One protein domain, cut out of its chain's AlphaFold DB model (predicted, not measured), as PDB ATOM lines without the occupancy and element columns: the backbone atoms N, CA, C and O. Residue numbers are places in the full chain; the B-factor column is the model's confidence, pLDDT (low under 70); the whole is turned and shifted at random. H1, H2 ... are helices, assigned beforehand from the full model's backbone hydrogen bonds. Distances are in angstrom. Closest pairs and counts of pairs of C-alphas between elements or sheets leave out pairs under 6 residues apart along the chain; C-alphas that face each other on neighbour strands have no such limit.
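This is residues 124 to 220 of the 475 residues of an uncharacterized protein of Monilinia vaccinii-corymbosi (UniProt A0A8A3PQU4). A long rod: H3, H4 and H6 form an up-and-down bundle, each running against the one before it, towards one end, and H2 with short H1 packed on it makes the other. The printed part has 97 residues, with six named helices, H1 to H6, and no named strand: all helix. It is loose, with a radius of gyration of the C-alphas of 17.2 A and spans of 56 by 21 by 18 A.

H3, residues 157 to 171, measures 20.8 A, H4, residues 177 to 190, 20.1 A, H6, residues 201 to 215, 20.4 A, and H2, residues 139 to 151, 18.3 A, first to last C-alpha. H1, residues 129 to 132, begins at C-alpha (-25.358, -33.432, -8.443); H5 is residues 192 to 195; H6 ends at C-alpha (-15.005, -60.360, -39.083).

H3 touches H4 in a hairpin, opposite ways at a shallow tilt of 17 degrees; closest C-alphas, Leu 157 and Leu 189, 5.8 A. H3 touches H6, the same way at 7 degrees, a shallow tilt; closest C-alphas, Ala 160 and Leu 204, 7.1 A. H2 touches H1 with residues 139 to 143 alone; closest C-alphas, Leu 132 and Phe 143, 6.9 A. H2 and H3 are apart; H4 and H5 meet only through their link. Each O i to N i+4 pair is within hydrogen-bond range in H2, H3 and H4, and 10 of 11 in H6; H1 and H5 are too short for such pairs.

The C-alphas farthest apart, Ser 137 and Asp 172, are 56.9 A apart. The printed part has no cut, no link is long, and no printed residue is under 70 in pLDDT.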
ATOM      1  N   GLN A 124     -18.719 -41.712 -20.575       93.62
ATOM      2  CA  GLN A 124     -19.232 -41.727 -19.207       93.62
ATOM      3  C   GLN A 124     -19.488 -40.295 -18.742       93.62
ATOM      4  O   GLN A 124     -18.562 -39.479 -18.736       93.62
ATOM      5  N   ASP A 125     -20.724 -39.998 -18.354       92.12
ATOM      6  CA  ASP A 125     -21.063 -38.750 -17.682       92.12
ATOM      7  C   ASP A 125     -20.778 -38.887 -16.180       92.12
ATOM      8  O   ASP A 125     -21.378 -39.700 -15.483       92.12
ATOM      9  N   LYS A 126     -19.819 -38.098 -15.691       92.94
ATOM     10  CA  LYS A 126     -19.419 -38.046 -14.275       92.94
ATOM     11  C   LYS A 126     -19.897 -36.769 -13.588       92.94
ATOM     12  O   LYS A 126     -19.377 -36.415 -12.527       92.94
ATOM     13  N   THR A 127     -20.826 -36.037 -14.205       91.75
ATOM     14  CA  THR A 127     -21.358 -34.792 -13.652       91.75
ATOM     15  C   THR A 127     -22.024 -35.081 -12.314       91.75
ATOM     16  O   THR A 127     -22.989 -35.833 -12.218       91.75
ATOM     17  N   THR A 128     -21.490 -34.484 -11.254       92.75
ATOM     18  CA  THR A 128     -22.044 -34.661  -9.908       92.75
ATOM     19  C   THR A 128     -23.298 -33.814  -9.731       92.75
ATOM     20  O   THR A 128     -23.426 -32.745 -10.335       92.75
ATOM     21  N   TYR A 129     -24.183 -34.224  -8.819       92.44
ATOM     22  CA  TYR A 129     -25.358 -33.432  -8.443       92.44
ATOM     23  C   TYR A 129     -24.982 -31.977  -8.106       92.44
ATOM     24  O   TYR A 129     -25.575 -31.043  -8.633       92.44
ATOM     25  N   ALA A 130     -23.918 -31.778  -7.319       92.75
ATOM     26  CA  ALA A 130     -23.450 -30.452  -6.916       92.75
ATOM     27  C   ALA A 130     -23.020 -29.560  -8.095       92.75
ATOM     28  O   ALA A 130     -23.156 -28.339  -8.022       92.75
ATOM     29  N   GLN A 131     -22.481 -30.148  -9.168       93.19
ATOM     30  CA  GLN A 131     -22.127 -29.412 -10.383       93.19
ATOM     31  C   GLN A 131     -23.369 -29.090 -11.211       93.19
ATOM     32  O   GLN A 131     -23.502 -27.959 -11.671       93.19
ATOM     33  N   LEU A 132     -24.276 -30.058 -11.355       90.44
ATOM     34  CA  LEU A 132     -25.494 -29.919 -12.147       90.44
ATOM     35  C   LEU A 132     -26.441 -28.858 -11.574       90.44
ATOM     36  O   LEU A 132     -27.031 -28.084 -12.319       90.44
ATOM     37  N   THR A 133     -26.573 -28.785 -10.251       91.69
ATOM     38  CA  THR A 133     -27.531 -27.878  -9.604       91.69
ATOM     39  C   THR A 133     -26.958 -26.503  -9.278       91.69
ATOM     40  O   THR A 133     -27.654 -25.649  -8.719       91.69
ATOM     41  N   LYS A 134     -25.682 -26.256  -9.592       91.88
ATOM     42  CA  LYS A 134     -25.000 -25.014  -9.231       91.88
ATOM     43  C   LYS A 134     -25.640 -23.817  -9.940       91.88
ATOM     44  O   LYS A 134     -25.545 -23.683 -11.153       91.88
ATOM     45  N   GLY A 135     -26.230 -22.906  -9.165       87.31
ATOM     46  CA  GLY A 135     -26.831 -21.670  -9.685       87.31
ATOM     47  C   GLY A 135     -28.272 -21.810 -10.188       87.31
ATOM     48  O   GLY A 135     -28.827 -20.826 -10.672       87.31
ATOM     49  N   HIS A 136     -28.894 -22.983 -10.045       87.50
ATOM     50  CA  HIS A 136     -30.315 -23.172 -10.342       87.50
ATOM     51  C   HIS A 136     -31.194 -22.723  -9.166       87.50
ATOM     52  O   HIS A 136     -30.895 -23.020  -8.011       87.50
ATOM     53  N   SER A 137     -32.299 -22.028  -9.465       88.75
ATOM     54  CA  SER A 137     -33.316 -21.650  -8.471       88.75
ATOM     55  C   SER A 137     -34.062 -22.861  -7.907       88.75
ATOM     56  O   SER A 137     -34.491 -22.828  -6.757       88.75
ATOM     57  N   ASP A 138     -34.176 -23.930  -8.701       92.00
ATOM     58  CA  ASP A 138     -34.737 -25.221  -8.309       92.00
ATOM     59  C   ASP A 138     -33.782 -26.377  -8.686       92.00
ATOM     60  O   ASP A 138     -33.827 -26.903  -9.804       92.00
ATOM     61  N   PRO A 139     -32.890 -26.764  -7.756       91.50
ATOM     62  CA  PRO A 139     -31.963 -27.886  -7.906       91.50
ATOM     63  C   PRO A 139     -32.627 -29.225  -8.246       91.50
ATOM     64  O   PRO A 139     -32.074 -30.018  -9.008       91.50
ATOM     65  N   THR A 140     -33.806 -29.493  -7.679       92.44
ATOM     66  CA  THR A 140     -34.473 -30.794  -7.810       92.44
ATOM     67  C   THR A 140     -35.013 -30.967  -9.217       92.44
ATOM     68  O   THR A 140     -34.754 -31.990  -9.846       92.44
ATOM     69  N   ASN A 141     -35.691 -29.950  -9.751       93.56
ATOM     70  CA  ASN A 141     -36.198 -30.002 -11.120       93.56
ATOM     71  C   ASN A 141     -35.071 -30.043 -12.162       93.56
ATOM     72  O   ASN A 141     -35.200 -30.755 -13.154       93.56
ATOM     73  N   ALA A 142     -33.945 -29.358 -11.924       91.81
ATOM     74  CA  ALA A 142     -32.773 -29.454 -12.800       91.81
ATOM     75  C   ALA A 142     -32.205 -30.886 -12.847       91.81
ATOM     76  O   ALA A 142     -31.938 -31.416 -13.927       91.81
ATOM     77  N   PHE A 143     -32.083 -31.540 -11.686       93.75
ATOM     78  CA  PHE A 143     -31.640 -32.931 -11.601       93.75
ATOM     79  C   PHE A 143     -32.629 -33.909 -12.239       93.75
ATOM     80  O   PHE A 143     -32.218 -34.786 -13.000       93.75
ATOM     81  N   LEU A 144     -33.925 -33.756 -11.954       94.50
ATOM     82  CA  LEU A 144     -34.961 -34.611 -12.527       94.50
ATOM     83  C   LEU A 144     -35.002 -34.466 -14.046       94.50
ATOM     84  O   LEU A 144     -35.005 -35.484 -14.723       94.50
ATOM     85  N   SER A 145     -34.951 -33.245 -14.588       93.19
ATOM     86  CA  SER A 145     -34.919 -33.018 -16.040       93.19
ATOM     87  C   SER A 145     -33.742 -33.739 -16.697       93.19
ATOM     88  O   SER A 145     -33.954 -34.496 -17.635       93.19
ATOM     89  N   ALA A 146     -32.525 -33.588 -16.163       91.19
ATOM     90  CA  ALA A 146     -31.346 -34.269 -16.704       91.19
ATOM     91  C   ALA A 146     -31.447 -35.801 -16.583       91.19
ATOM     92  O   ALA A 146     -31.050 -36.534 -17.488       91.19
ATOM     93  N   SER A 147     -32.014 -36.292 -15.478       92.19
ATOM     94  CA  SER A 147     -32.242 -37.723 -15.262       92.19
ATOM     95  C   SER A 147     -33.300 -38.279 -16.218       92.19
ATOM     96  O   SER A 147     -33.131 -39.388 -16.724       92.19
ATOM     97  N   PHE A 148     -34.375 -37.533 -16.490       94.00
ATOM     98  CA  PHE A 148     -35.386 -37.899 -17.482       94.00
ATOM     99  C   PHE A 148     -34.788 -37.909 -18.882       94.00
ATOM    100  O   PHE A 148     -34.957 -38.901 -19.583       94.00
ATOM    101  N   ASP A 149     -34.038 -36.872 -19.252       91.75
ATOM    102  CA  ASP A 149     -33.353 -36.818 -20.541       91.75
ATOM    103  C   ASP A 149     -32.454 -38.047 -20.710       91.75
ATOM    104  O   ASP A 149     -32.554 -38.733 -21.722       91.75
ATOM    105  N   PHE A 150     -31.651 -38.403 -19.700       91.56
ATOM    106  CA  PHE A 150     -30.803 -39.597 -19.731       91.56
ATOM    107  C   PHE A 150     -31.611 -40.902 -19.864       91.56
ATOM    108  O   PHE A 150     -31.356 -41.674 -20.788       91.56
ATOM    109  N   ASN A 151     -32.598 -41.139 -18.993       91.00
ATOM    110  CA  ASN A 151     -33.349 -42.403 -18.944       91.00
ATOM    111  C   ASN A 151     -34.339 -42.586 -20.106       91.00
ATOM    112  O   ASN A 151     -34.742 -43.712 -20.385       91.00
ATOM    113  N   MET A 152     -34.730 -41.507 -20.790       91.94
ATOM    114  CA  MET A 152     -35.601 -41.567 -21.971       91.94
ATOM    115  C   MET A 152     -34.844 -41.910 -23.258       91.94
ATOM    116  O   MET A 152     -35.472 -42.123 -24.299       91.94
ATOM    117  N   HIS A 153     -33.511 -41.995 -23.222       88.62
ATOM    118  CA  HIS A 153     -32.759 -42.511 -24.359       88.62
ATOM    119  C   HIS A 153     -33.077 -43.989 -24.596       88.62
ATOM    120  O   HIS A 153     -33.214 -44.790 -23.673       88.62
ATOM    121  N   GLN A 154     -33.153 -44.367 -25.870       90.94
ATOM    122  CA  GLN A 154     -33.377 -45.752 -26.254       90.94
ATOM    123  C   GLN A 154     -32.212 -46.633 -25.780       90.94
ATOM    124  O   GLN A 154     -31.059 -46.394 -26.137       90.94
ATOM    125  N   SER A 155     -32.519 -47.690 -25.024       92.38
ATOM    126  CA  SER A 155     -31.506 -48.664 -24.617       92.38
ATOM    127  C   SER A 155     -30.951 -49.404 -25.833       92.38
ATOM    128  O   SER A 155     -31.680 -50.044 -26.596       92.38
ATOM    129  N   MET A 156     -29.632 -49.336 -26.004       94.94
ATOM    130  CA  MET A 156     -28.917 -50.025 -27.079       94.94
ATOM    131  C   MET A 156     -28.519 -51.460 -26.710       94.94
ATOM    132  O   MET A 156     -28.066 -52.200 -27.585       94.94
ATOM    133  N   LEU A 157     -28.709 -51.876 -25.450       94.50
ATOM    134  CA  LEU A 157     -28.301 -53.189 -24.937       94.50
ATOM    135  C   LEU A 157     -28.875 -54.337 -25.780       94.50
ATOM    136  O   LEU A 157     -28.136 -55.220 -26.217       94.50
ATOM    137  N   GLY A 158     -30.176 -54.295 -26.088       95.19
ATOM    138  CA  GLY A 158     -30.828 -55.322 -26.907       95.19
ATOM    139  C   GLY A 158     -30.271 -55.392 -28.334       95.19
ATOM    140  O   GLY A 158     -29.983 -56.473 -28.847       95.19
ATOM    141  N   TYR A 159     -30.038 -54.237 -28.964       95.75
ATOM    142  CA  TYR A 159     -29.473 -54.163 -30.315       95.75
ATOM    143  C   TYR A 159     -28.025 -54.665 -30.367       95.75
ATOM    144  O   TYR A 159     -27.662 -55.400 -31.290       95.75
ATOM    145  N   ALA A 160     -27.210 -54.307 -29.373       96.25
ATOM    146  CA  ALA A 160     -25.844 -54.799 -29.231       96.25
ATOM    147  C   ALA A 160     -25.815 -56.315 -28.971       96.25
ATOM    148  O   ALA A 160     -24.980 -57.012 -29.545       96.25
ATOM    149  N   THR A 161     -26.764 -56.840 -28.187       96.31
ATOM    150  CA  THR A 161     -26.877 -58.280 -27.887       96.31
ATOM    151  C   THR A 161     -27.179 -59.082 -29.149       96.31
ATOM    152  O   THR A 161     -26.474 -60.044 -29.455       96.31
ATOM    153  N   ILE A 162     -28.156 -58.636 -29.946       95.25
ATOM    154  CA  ILE A 162     -28.479 -59.253 -31.244       95.25
ATOM    155  C   ILE A 162     -27.275 -59.186 -32.192       95.25
ATOM    156  O   ILE A 162     -27.023 -60.112 -32.960       95.25
ATOM    157  N   PHE A 163     -26.520 -58.085 -32.176       95.94
ATOM    158  CA  PHE A 163     -25.323 -57.969 -33.005       95.94
ATOM    159  C   PHE A 163     -24.220 -58.943 -32.564       95.94
ATOM    160  O   PHE A 163     -23.669 -59.637 -33.419       95.94
ATOM    161  N   LYS A 164     -23.950 -59.057 -31.254       95.81
ATOM    162  CA  LYS A 164     -23.020 -60.051 -30.695       95.81
ATOM    163  C   LYS A 164     -23.406 -61.461 -31.108       95.81
ATOM    164  O   LYS A 164     -22.554 -62.184 -31.607       95.81
ATOM    165  N   GLU A 165     -24.668 -61.833 -30.936       95.62
ATOM    166  CA  GLU A 165     -25.179 -63.156 -31.297       95.62
ATOM    167  C   GLU A 165     -24.887 -63.497 -32.765       95.62
ATOM    168  O   GLU A 165     -24.377 -64.575 -33.059       95.62
ATOM    169  N   LYS A 166     -25.125 -62.560 -33.690       94.81
ATOM    170  CA  LYS A 166     -24.831 -62.764 -35.116       94.81
ATOM    171  C   LYS A 166     -23.339 -62.941 -35.403       94.81
ATOM    172  O   LYS A 166     -22.974 -63.741 -36.259       94.81
ATOM    173  N   ILE A 167     -22.484 -62.174 -34.727       95.31
ATOM    174  CA  ILE A 167     -21.027 -62.271 -34.887       95.31
ATOM    175  C   ILE A 167     -20.507 -63.583 -34.296       95.31
ATOM    176  O   ILE A 167     -19.764 -64.284 -34.974       95.31
ATOM    177  N   ALA A 168     -20.932 -63.935 -33.082       94.38
ATOM    178  CA  ALA A 168     -20.559 -65.182 -32.418       94.38
ATOM    179  C   ALA A 168     -20.974 -66.402 -33.252       94.38
ATOM    180  O   ALA A 168     -20.148 -67.274 -33.496       94.38
ATOM    181  N   TYR A 169     -22.199 -66.401 -33.783       93.88
ATOM    182  CA  TYR A 169     -22.692 -67.455 -34.671       93.88
ATOM    183  C   TYR A 169     -21.876 -67.581 -35.970       93.88
ATOM    184  O   TYR A 169     -21.640 -68.681 -36.455       93.88
ATOM    185  N   MET A 170     -21.440 -66.460 -36.555       91.94
ATOM    186  CA  MET A 170     -20.652 -66.468 -37.793       91.94
ATOM    187  C   MET A 170     -19.206 -66.929 -37.578       91.94
ATOM    188  O   MET A 170     -18.628 -67.564 -38.458       91.94
ATOM    189  N   VAL A 171     -18.601 -66.526 -36.461       90.56
ATOM    190  CA  VAL A 171     -17.182 -66.760 -36.165       90.56
ATOM    191  C   VAL A 171     -16.946 -68.136 -35.538       90.56
ATOM    192  O   VAL A 171     -15.859 -68.677 -35.717       90.56
ATOM    193  N   ASP A 172     -17.953 -68.689 -34.853       87.25
ATOM    194  CA  ASP A 172     -17.940 -70.015 -34.216       87.25
ATOM    195  C   ASP A 172     -16.784 -70.212 -33.209       87.25
ATOM    196  O   ASP A 172     -16.278 -71.309 -33.000       87.25
ATOM    197  N   ASP A 173     -16.341 -69.115 -32.585       89.69
ATOM    198  CA  ASP A 173     -15.327 -69.109 -31.527       89.69
ATOM    199  C   ASP A 173     -15.579 -67.940 -30.563       89.69
ATOM    200  O   ASP A 173     -15.475 -66.761 -30.924       89.69
ATOM    201  N   LEU A 174     -15.912 -68.277 -29.316       88.88
ATOM    202  CA  LEU A 174     -16.213 -67.313 -28.256       88.88
ATOM    203  C   LEU A 174     -14.958 -66.665 -27.648       88.88
ATOM    204  O   LEU A 174     -15.072 -65.611 -27.022       88.88
ATOM    205  N   ASN A 175     -13.771 -67.246 -27.852       89.44
ATOM    206  CA  ASN A 175     -12.498 -66.712 -27.353       89.44
ATOM    207  C   ASN A 175     -11.909 -65.627 -28.258       89.44
ATOM    208  O   ASN A 175     -10.888 -65.011 -27.932       89.44
ATOM    209  N   ARG A 176     -12.532 -65.361 -29.409       91.94
ATOM    210  CA  ARG A 176     -12.074 -64.298 -30.295       91.94
ATOM    211  C   ARG A 176     -12.189 -62.926 -29.648       91.94
ATOM    212  O   ARG A 176     -13.186 -62.589 -29.010       91.94
ATOM    213  N   LYS A 177     -11.177 -62.090 -29.902       92.19
ATOM    214  CA  LYS A 177     -11.062 -60.729 -29.355       92.19
ATOM    215  C   LYS A 177     -12.302 -59.884 -29.634       92.19
ATOM    216  O   LYS A 177     -12.709 -59.100 -28.788       92.19
ATOM    217  N   GLU A 178     -12.925 -60.065 -30.791       93.50
ATOM    218  CA  GLU A 178     -14.132 -59.350 -31.202       93.50
ATOM    219  C   GLU A 178     -15.363 -59.777 -30.395       93.50
ATOM    220  O   GLU A 178     -16.186 -58.937 -30.036       93.50
ATOM    221  N   VAL A 179     -15.483 -61.065 -30.061       94.44
ATOM    222  CA  VAL A 179     -16.582 -61.578 -29.229       94.44
ATOM    223  C   VAL A 179     -16.374 -61.181 -27.767       94.44
ATOM    224  O   VAL A 179     -17.329 -60.765 -27.110       94.44
ATOM    225  N   ILE A 180     -15.134 -61.214 -27.272       94.12
ATOM    226  CA  ILE A 180     -14.760 -60.701 -25.943       94.12
ATOM    227  C   ILE A 180     -15.041 -59.195 -25.850       94.12
ATOM    228  O   ILE A 180     -15.641 -58.737 -24.877       94.12
ATOM    229  N   PHE A 181     -14.687 -58.420 -26.880       95.00
ATOM    230  CA  PHE A 181     -15.002 -56.992 -26.972       95.00
ATOM    231  C   PHE A 181     -16.509 -56.752 -26.868       95.00
ATOM    232  O   PHE A 181     -16.955 -55.936 -26.064       95.00
ATOM    233  N   LEU A 182     -17.313 -57.490 -27.638       95.75
ATOM    234  CA  LEU A 182     -18.766 -57.343 -27.600       95.75
ATOM    235  C   LEU A 182     -19.351 -57.789 -26.256       95.75
ATOM    236  O   LEU A 182     -20.250 -57.134 -25.749       95.75
ATOM    237  N   SER A 183     -18.818 -58.840 -25.636       95.38
ATOM    238  CA  SER A 183     -19.214 -59.271 -24.284       95.38
ATOM    239  C   SER A 183     -18.932 -58.192 -23.237       95.38
ATOM    240  O   SER A 183     -19.761 -57.928 -22.367       95.38
ATOM    241  N   THR A 184     -17.813 -57.489 -23.397       94.38
ATOM    242  CA  THR A 184     -17.427 -56.350 -22.554       94.38
ATOM    243  C   THR A 184     -18.342 -55.158 -22.759       94.38
ATOM    244  O   THR A 184     -18.728 -54.489 -21.801       94.38
ATOM    245  N   LEU A 185     -18.736 -54.900 -24.005       95.31
ATOM    246  CA  LEU A 185     -19.719 -53.871 -24.310       95.31
ATOM    247  C   LEU A 185     -21.044 -54.171 -23.609       95.31
ATOM    248  O   LEU A 185     -21.583 -53.287 -22.953       95.31
ATOM    249  N   LEU A 186     -21.542 -55.406 -23.701       95.38
ATOM    250  CA  LEU A 186     -22.794 -55.791 -23.045       95.38
ATOM    251  C   LEU A 186     -22.709 -55.659 -21.525       95.38
ATOM    252  O   LEU A 186     -23.615 -55.080 -20.938       95.38
ATOM    253  N   SER A 187     -21.603 -56.096 -20.918       92.19
ATOM    254  CA  SER A 187     -21.381 -55.975 -19.470       92.19
ATOM    255  C   SER A 187     -21.457 -54.514 -19.009       92.19
ATOM    256  O   SER A 187     -22.181 -54.195 -18.073       92.19
ATOM    257  N   ASN A 188     -20.821 -53.588 -19.737       92.75
ATOM    258  CA  ASN A 188     -20.929 -52.156 -19.435       92.75
ATOM    259  C   ASN A 188     -22.353 -51.612 -19.649       92.75
ATOM    260  O   ASN A 188     -22.815 -50.768 -18.885       92.75
ATOM    261  N   LEU A 189     -23.060 -52.065 -20.690       93.75
ATOM    262  CA  LEU A 189     -24.402 -51.569 -21.014       93.75
ATOM    263  C   LEU A 189     -25.488 -52.046 -20.037       93.75
ATOM    264  O   LEU A 189     -26.507 -51.369 -19.914       93.75
ATOM    265  N   VAL A 190     -25.285 -53.160 -19.328       91.81
ATOM    266  CA  VAL A 190     -26.188 -53.594 -18.243       91.81
ATOM    267  C   VAL A 190     -26.194 -52.563 -17.111       91.81
ATOM    268  O   VAL A 190     -27.259 -52.170 -16.636       91.81
ATOM    269  N   ASP A 191     -25.022 -52.033 -16.764       88.62
ATOM    270  CA  ASP A 191     -24.860 -51.012 -15.727       88.62
ATOM    271  C   ASP A 191     -25.000 -49.573 -16.242       88.62
ATOM    272  O   ASP A 191     -24.753 -48.614 -15.501       88.62
ATOM    273  N   GLN A 192     -25.442 -49.390 -17.493       91.06
ATOM    274  CA  GLN A 192     -25.580 -48.080 -18.129       91.06
ATOM    275  C   GLN A 192     -26.319 -47.053 -17.248       91.06
ATOM    276  O   GLN A 192     -25.788 -45.945 -17.094       91.06
ATOM    277  N   PRO A 193     -27.473 -47.377 -16.620       88.31
ATOM    278  CA  PRO A 193     -28.196 -46.417 -15.789       88.31
ATOM    279  C   PRO A 193     -27.465 -46.025 -14.504       88.31
ATOM    280  O   PRO A 193     -27.586 -44.889 -14.055       88.31
ATOM    281  N   LYS A 194     -26.695 -46.949 -13.919       88.81
ATOM    282  CA  LYS A 194     -25.985 -46.737 -12.648       88.81
ATOM    283  C   LYS A 194     -24.663 -45.995 -12.854       88.81
ATOM    284  O   LYS A 194     -24.278 -45.180 -12.022       88.81
ATOM    285  N   GLN A 195     -23.974 -46.273 -13.959       90.88
ATOM    286  CA  GLN A 195     -22.629 -45.760 -14.235       90.88
ATOM    287  C   GLN A 195     -22.617 -44.468 -15.061       90.88
ATOM    288  O   GLN A 195     -21.542 -43.906 -15.286       90.88
ATOM    289  N   GLY A 196     -23.783 -44.003 -15.525       91.44
ATOM    290  CA  GLY A 196     -23.897 -42.806 -16.362       91.44
ATOM    291  C   GLY A 196     -23.277 -42.999 -17.746       91.44
ATOM    292  O   GLY A 196     -22.716 -42.060 -18.317       91.44
ATOM    293  N   PHE A 197     -23.313 -44.221 -18.286       93.69
ATOM    294  CA  PHE A 197     -22.783 -44.469 -19.623       93.69
ATOM    295  C   PHE A 197     -23.720 -43.895 -20.692       93.69
ATOM    296  O   PHE A 197     -24.922 -44.144 -20.728       93.69
ATOM    297  N   VAL A 198     -23.146 -43.115 -21.597       92.25
ATOM    298  CA  VAL A 198     -23.812 -42.509 -22.743       92.25
ATOM    299  C   VAL A 198     -23.391 -43.303 -23.972       92.25
ATOM    300  O   VAL A 198     -22.252 -43.199 -24.436       92.25
ATOM    301  N   PHE A 199     -24.317 -44.111 -24.482       94.50
ATOM    302  CA  PHE A 199     -24.108 -44.948 -25.656       94.50
ATOM    303  C   PHE A 199     -25.355 -44.922 -26.540       94.50
ATOM    304  O   PHE A 199     -26.424 -45.386 -26.142       94.50
ATOM    305  N   MET A 200     -25.215 -44.340 -27.731       92.69
ATOM    306  CA  MET A 200     -26.322 -44.088 -28.658       92.69
ATOM    307  C   MET A 200     -26.177 -44.916 -29.939       92.69
ATOM    308  O   MET A 200     -25.142 -45.533 -30.190       92.69
ATOM    309  N   GLU A 201     -27.182 -44.856 -30.814       94.19
ATOM    310  CA  GLU A 201     -27.176 -45.542 -32.117       94.19
ATOM    311  C   GLU A 201     -25.902 -45.256 -32.937       94.19
ATOM    312  O   GLU A 201     -25.291 -46.166 -33.494       94.19
ATOM    313  N   ARG A 202     -25.426 -44.003 -32.925       94.19
ATOM    314  CA  ARG A 202     -24.194 -43.598 -33.625       94.19
ATOM    315  C   ARG A 202     -22.947 -44.305 -33.097       94.19
ATOM    316  O   ARG A 202     -22.011 -44.534 -33.858       94.19
ATOM    317  N   ASP A 203     -22.899 -44.596 -31.801       94.88
ATOM    318  CA  ASP A 203     -21.766 -45.283 -31.174       94.88
ATOM    319  C   ASP A 203     -21.840 -46.785 -31.449       94.88
ATOM    320  O   ASP A 203     -20.827 -47.404 -31.777       94.88
ATOM    321  N   LEU A 204     -23.052 -47.349 -31.467       94.69
ATOM    322  CA  LEU A 204     -23.280 -48.714 -31.923       94.69
ATOM    323  C   LEU A 204     -22.847 -48.912 -33.382       94.69
ATOM    324  O   LEU A 204     -22.234 -49.928 -33.702       94.69
ATOM    325  N   ASP A 205     -23.106 -47.956 -34.270       94.88
ATOM    326  CA  ASP A 205     -22.669 -48.059 -35.664       94.88
ATOM    327  C   ASP A 205     -21.143 -47.987 -35.819       94.88
ATOM    328  O   ASP A 205     -20.582 -48.710 -36.646       94.88
ATOM    329  N   LYS A 206     -20.445 -47.212 -34.973       94.88
ATOM    330  CA  LYS A 206     -18.971 -47.252 -34.898       94.88
ATOM    331  C   LYS A 206     -18.475 -48.622 -34.445       94.88
ATOM    332  O   LYS A 206     -17.545 -49.151 -35.050       94.88
ATOM    333  N   VAL A 207     -19.100 -49.212 -33.422       95.06
ATOM    334  CA  VAL A 207     -18.773 -50.571 -32.960       95.06
ATOM    335  C   VAL A 207     -18.996 -51.584 -34.080       95.06
ATOM    336  O   VAL A 207     -18.109 -52.387 -34.364       95.06
ATOM    337  N   LYS A 208     -20.140 -51.531 -34.775       95.00
ATOM    338  CA  LYS A 208     -20.416 -52.419 -35.914       95.00
ATOM    339  C   LYS A 208     -19.349 -52.273 -36.993       95.00
ATOM    340  O   LYS A 208     -18.854 -53.287 -37.478       95.00
ATOM    341  N   ALA A 209     -18.974 -51.047 -37.357       94.31
ATOM    342  CA  ALA A 209     -17.932 -50.797 -38.352       94.31
ATOM    343  C   ALA A 209     -16.564 -51.341 -37.903       94.31
ATOM    344  O   ALA A 209     -15.874 -51.972 -38.699       94.31
ATOM    345  N   HIS A 210     -16.206 -51.161 -36.628       93.62
ATOM    346  CA  HIS A 210     -14.959 -51.667 -36.054       93.62
ATOM    347  C   HIS A 210     -14.880 -53.198 -36.103       93.62
ATOM    348  O   HIS A 210     -13.901 -53.749 -36.595       93.62
ATOM    349  N   ILE A 211     -15.936 -53.889 -35.668       93.94
ATOM    350  CA  ILE A 211     -15.973 -55.356 -35.639       93.94
ATOM    351  C   ILE A 211     -16.051 -55.940 -37.056       93.94
ATOM    352  O   ILE A 211     -15.289 -56.842 -37.405       93.94
ATOM    353  N   THR A 212     -16.928 -55.397 -37.908       92.88
ATOM    354  CA  THR A 212     -17.121 -55.915 -39.275       92.88
ATOM    355  C   THR A 212     -15.908 -55.708 -40.175       92.88
ATOM    356  O   THR A 212     -15.751 -56.462 -41.135       92.88
ATOM    357  N   ALA A 213     -15.021 -54.761 -39.855       91.94
ATOM    358  CA  ALA A 213     -13.748 -54.603 -40.552       91.94
ATOM    359  C   ALA A 213     -12.857 -55.855 -40.441       91.94
ATOM    360  O   ALA A 213     -12.123 -56.158 -41.379       91.94
ATOM    361  N   THR A 214     -12.943 -56.598 -39.334       90.12
ATOM    362  CA  THR A 214     -12.123 -57.797 -39.092       90.12
ATOM    363  C   THR A 214     -12.896 -59.095 -39.309       90.12
ATOM    364  O   THR A 214     -12.331 -60.075 -39.792       90.12
ATOM    365  N   THR A 215     -14.187 -59.136 -38.974       89.19
ATOM    366  CA  THR A 215     -15.005 -60.360 -39.083       89.19
ATOM    367  C   THR A 215     -15.738 -60.489 -40.415       89.19
ATOM    368  O   THR A 215     -16.187 -61.577 -40.759       89.19
ATOM    369  N   GLY A 216     -15.913 -59.392 -41.155       90.50
ATOM    370  CA  GLY A 216     -16.868 -59.311 -42.256       90.50
ATOM    371  C   GLY A 216     -18.296 -59.022 -41.778       90.50
ATOM    372  O   GLY A 216     -18.562 -58.855 -40.584       90.50
ATOM    373  N   LYS A 217     -19.229 -58.923 -42.732       90.25
ATOM    374  CA  LYS A 217     -20.632 -58.569 -42.472       90.25
ATOM    375  C   LYS A 217     -21.408 -59.785 -41.930       90.25
ATOM    376  O   LYS A 217     -21.473 -60.789 -42.636       90.25
ATOM    377  N   PRO A 218     -22.053 -59.689 -40.752       91.00
ATOM    378  CA  PRO A 218     -22.822 -60.798 -40.201       91.00
ATOM    379  C   PRO A 218     -24.076 -61.103 -41.020       91.00
ATOM    380  O   PRO A 218     -24.693 -60.207 -41.608       91.00
ATOM    381  N   PHE A 219     -24.502 -62.362 -40.971       89.56
ATOM    382  CA  PHE A 219     -25.774 -62.837 -41.510       89.56
ATOM    383  C   PHE A 219     -26.708 -63.305 -40.386       89.56
ATOM    384  O   PHE A 219     -26.340 -63.325 -39.212       89.56
ATOM    385  N   MET A 220     -27.966 -63.582 -40.731       88.69
ATOM    386  CA  MET A 220     -28.961 -64.045 -39.764       88.69
ATOM    387  C   MET A 220     -28.679 -65.507 -39.380       88.69
ATOM    388  O   MET A 220     -28.512 -66.314 -40.296       88.69
TER     389      MET A 220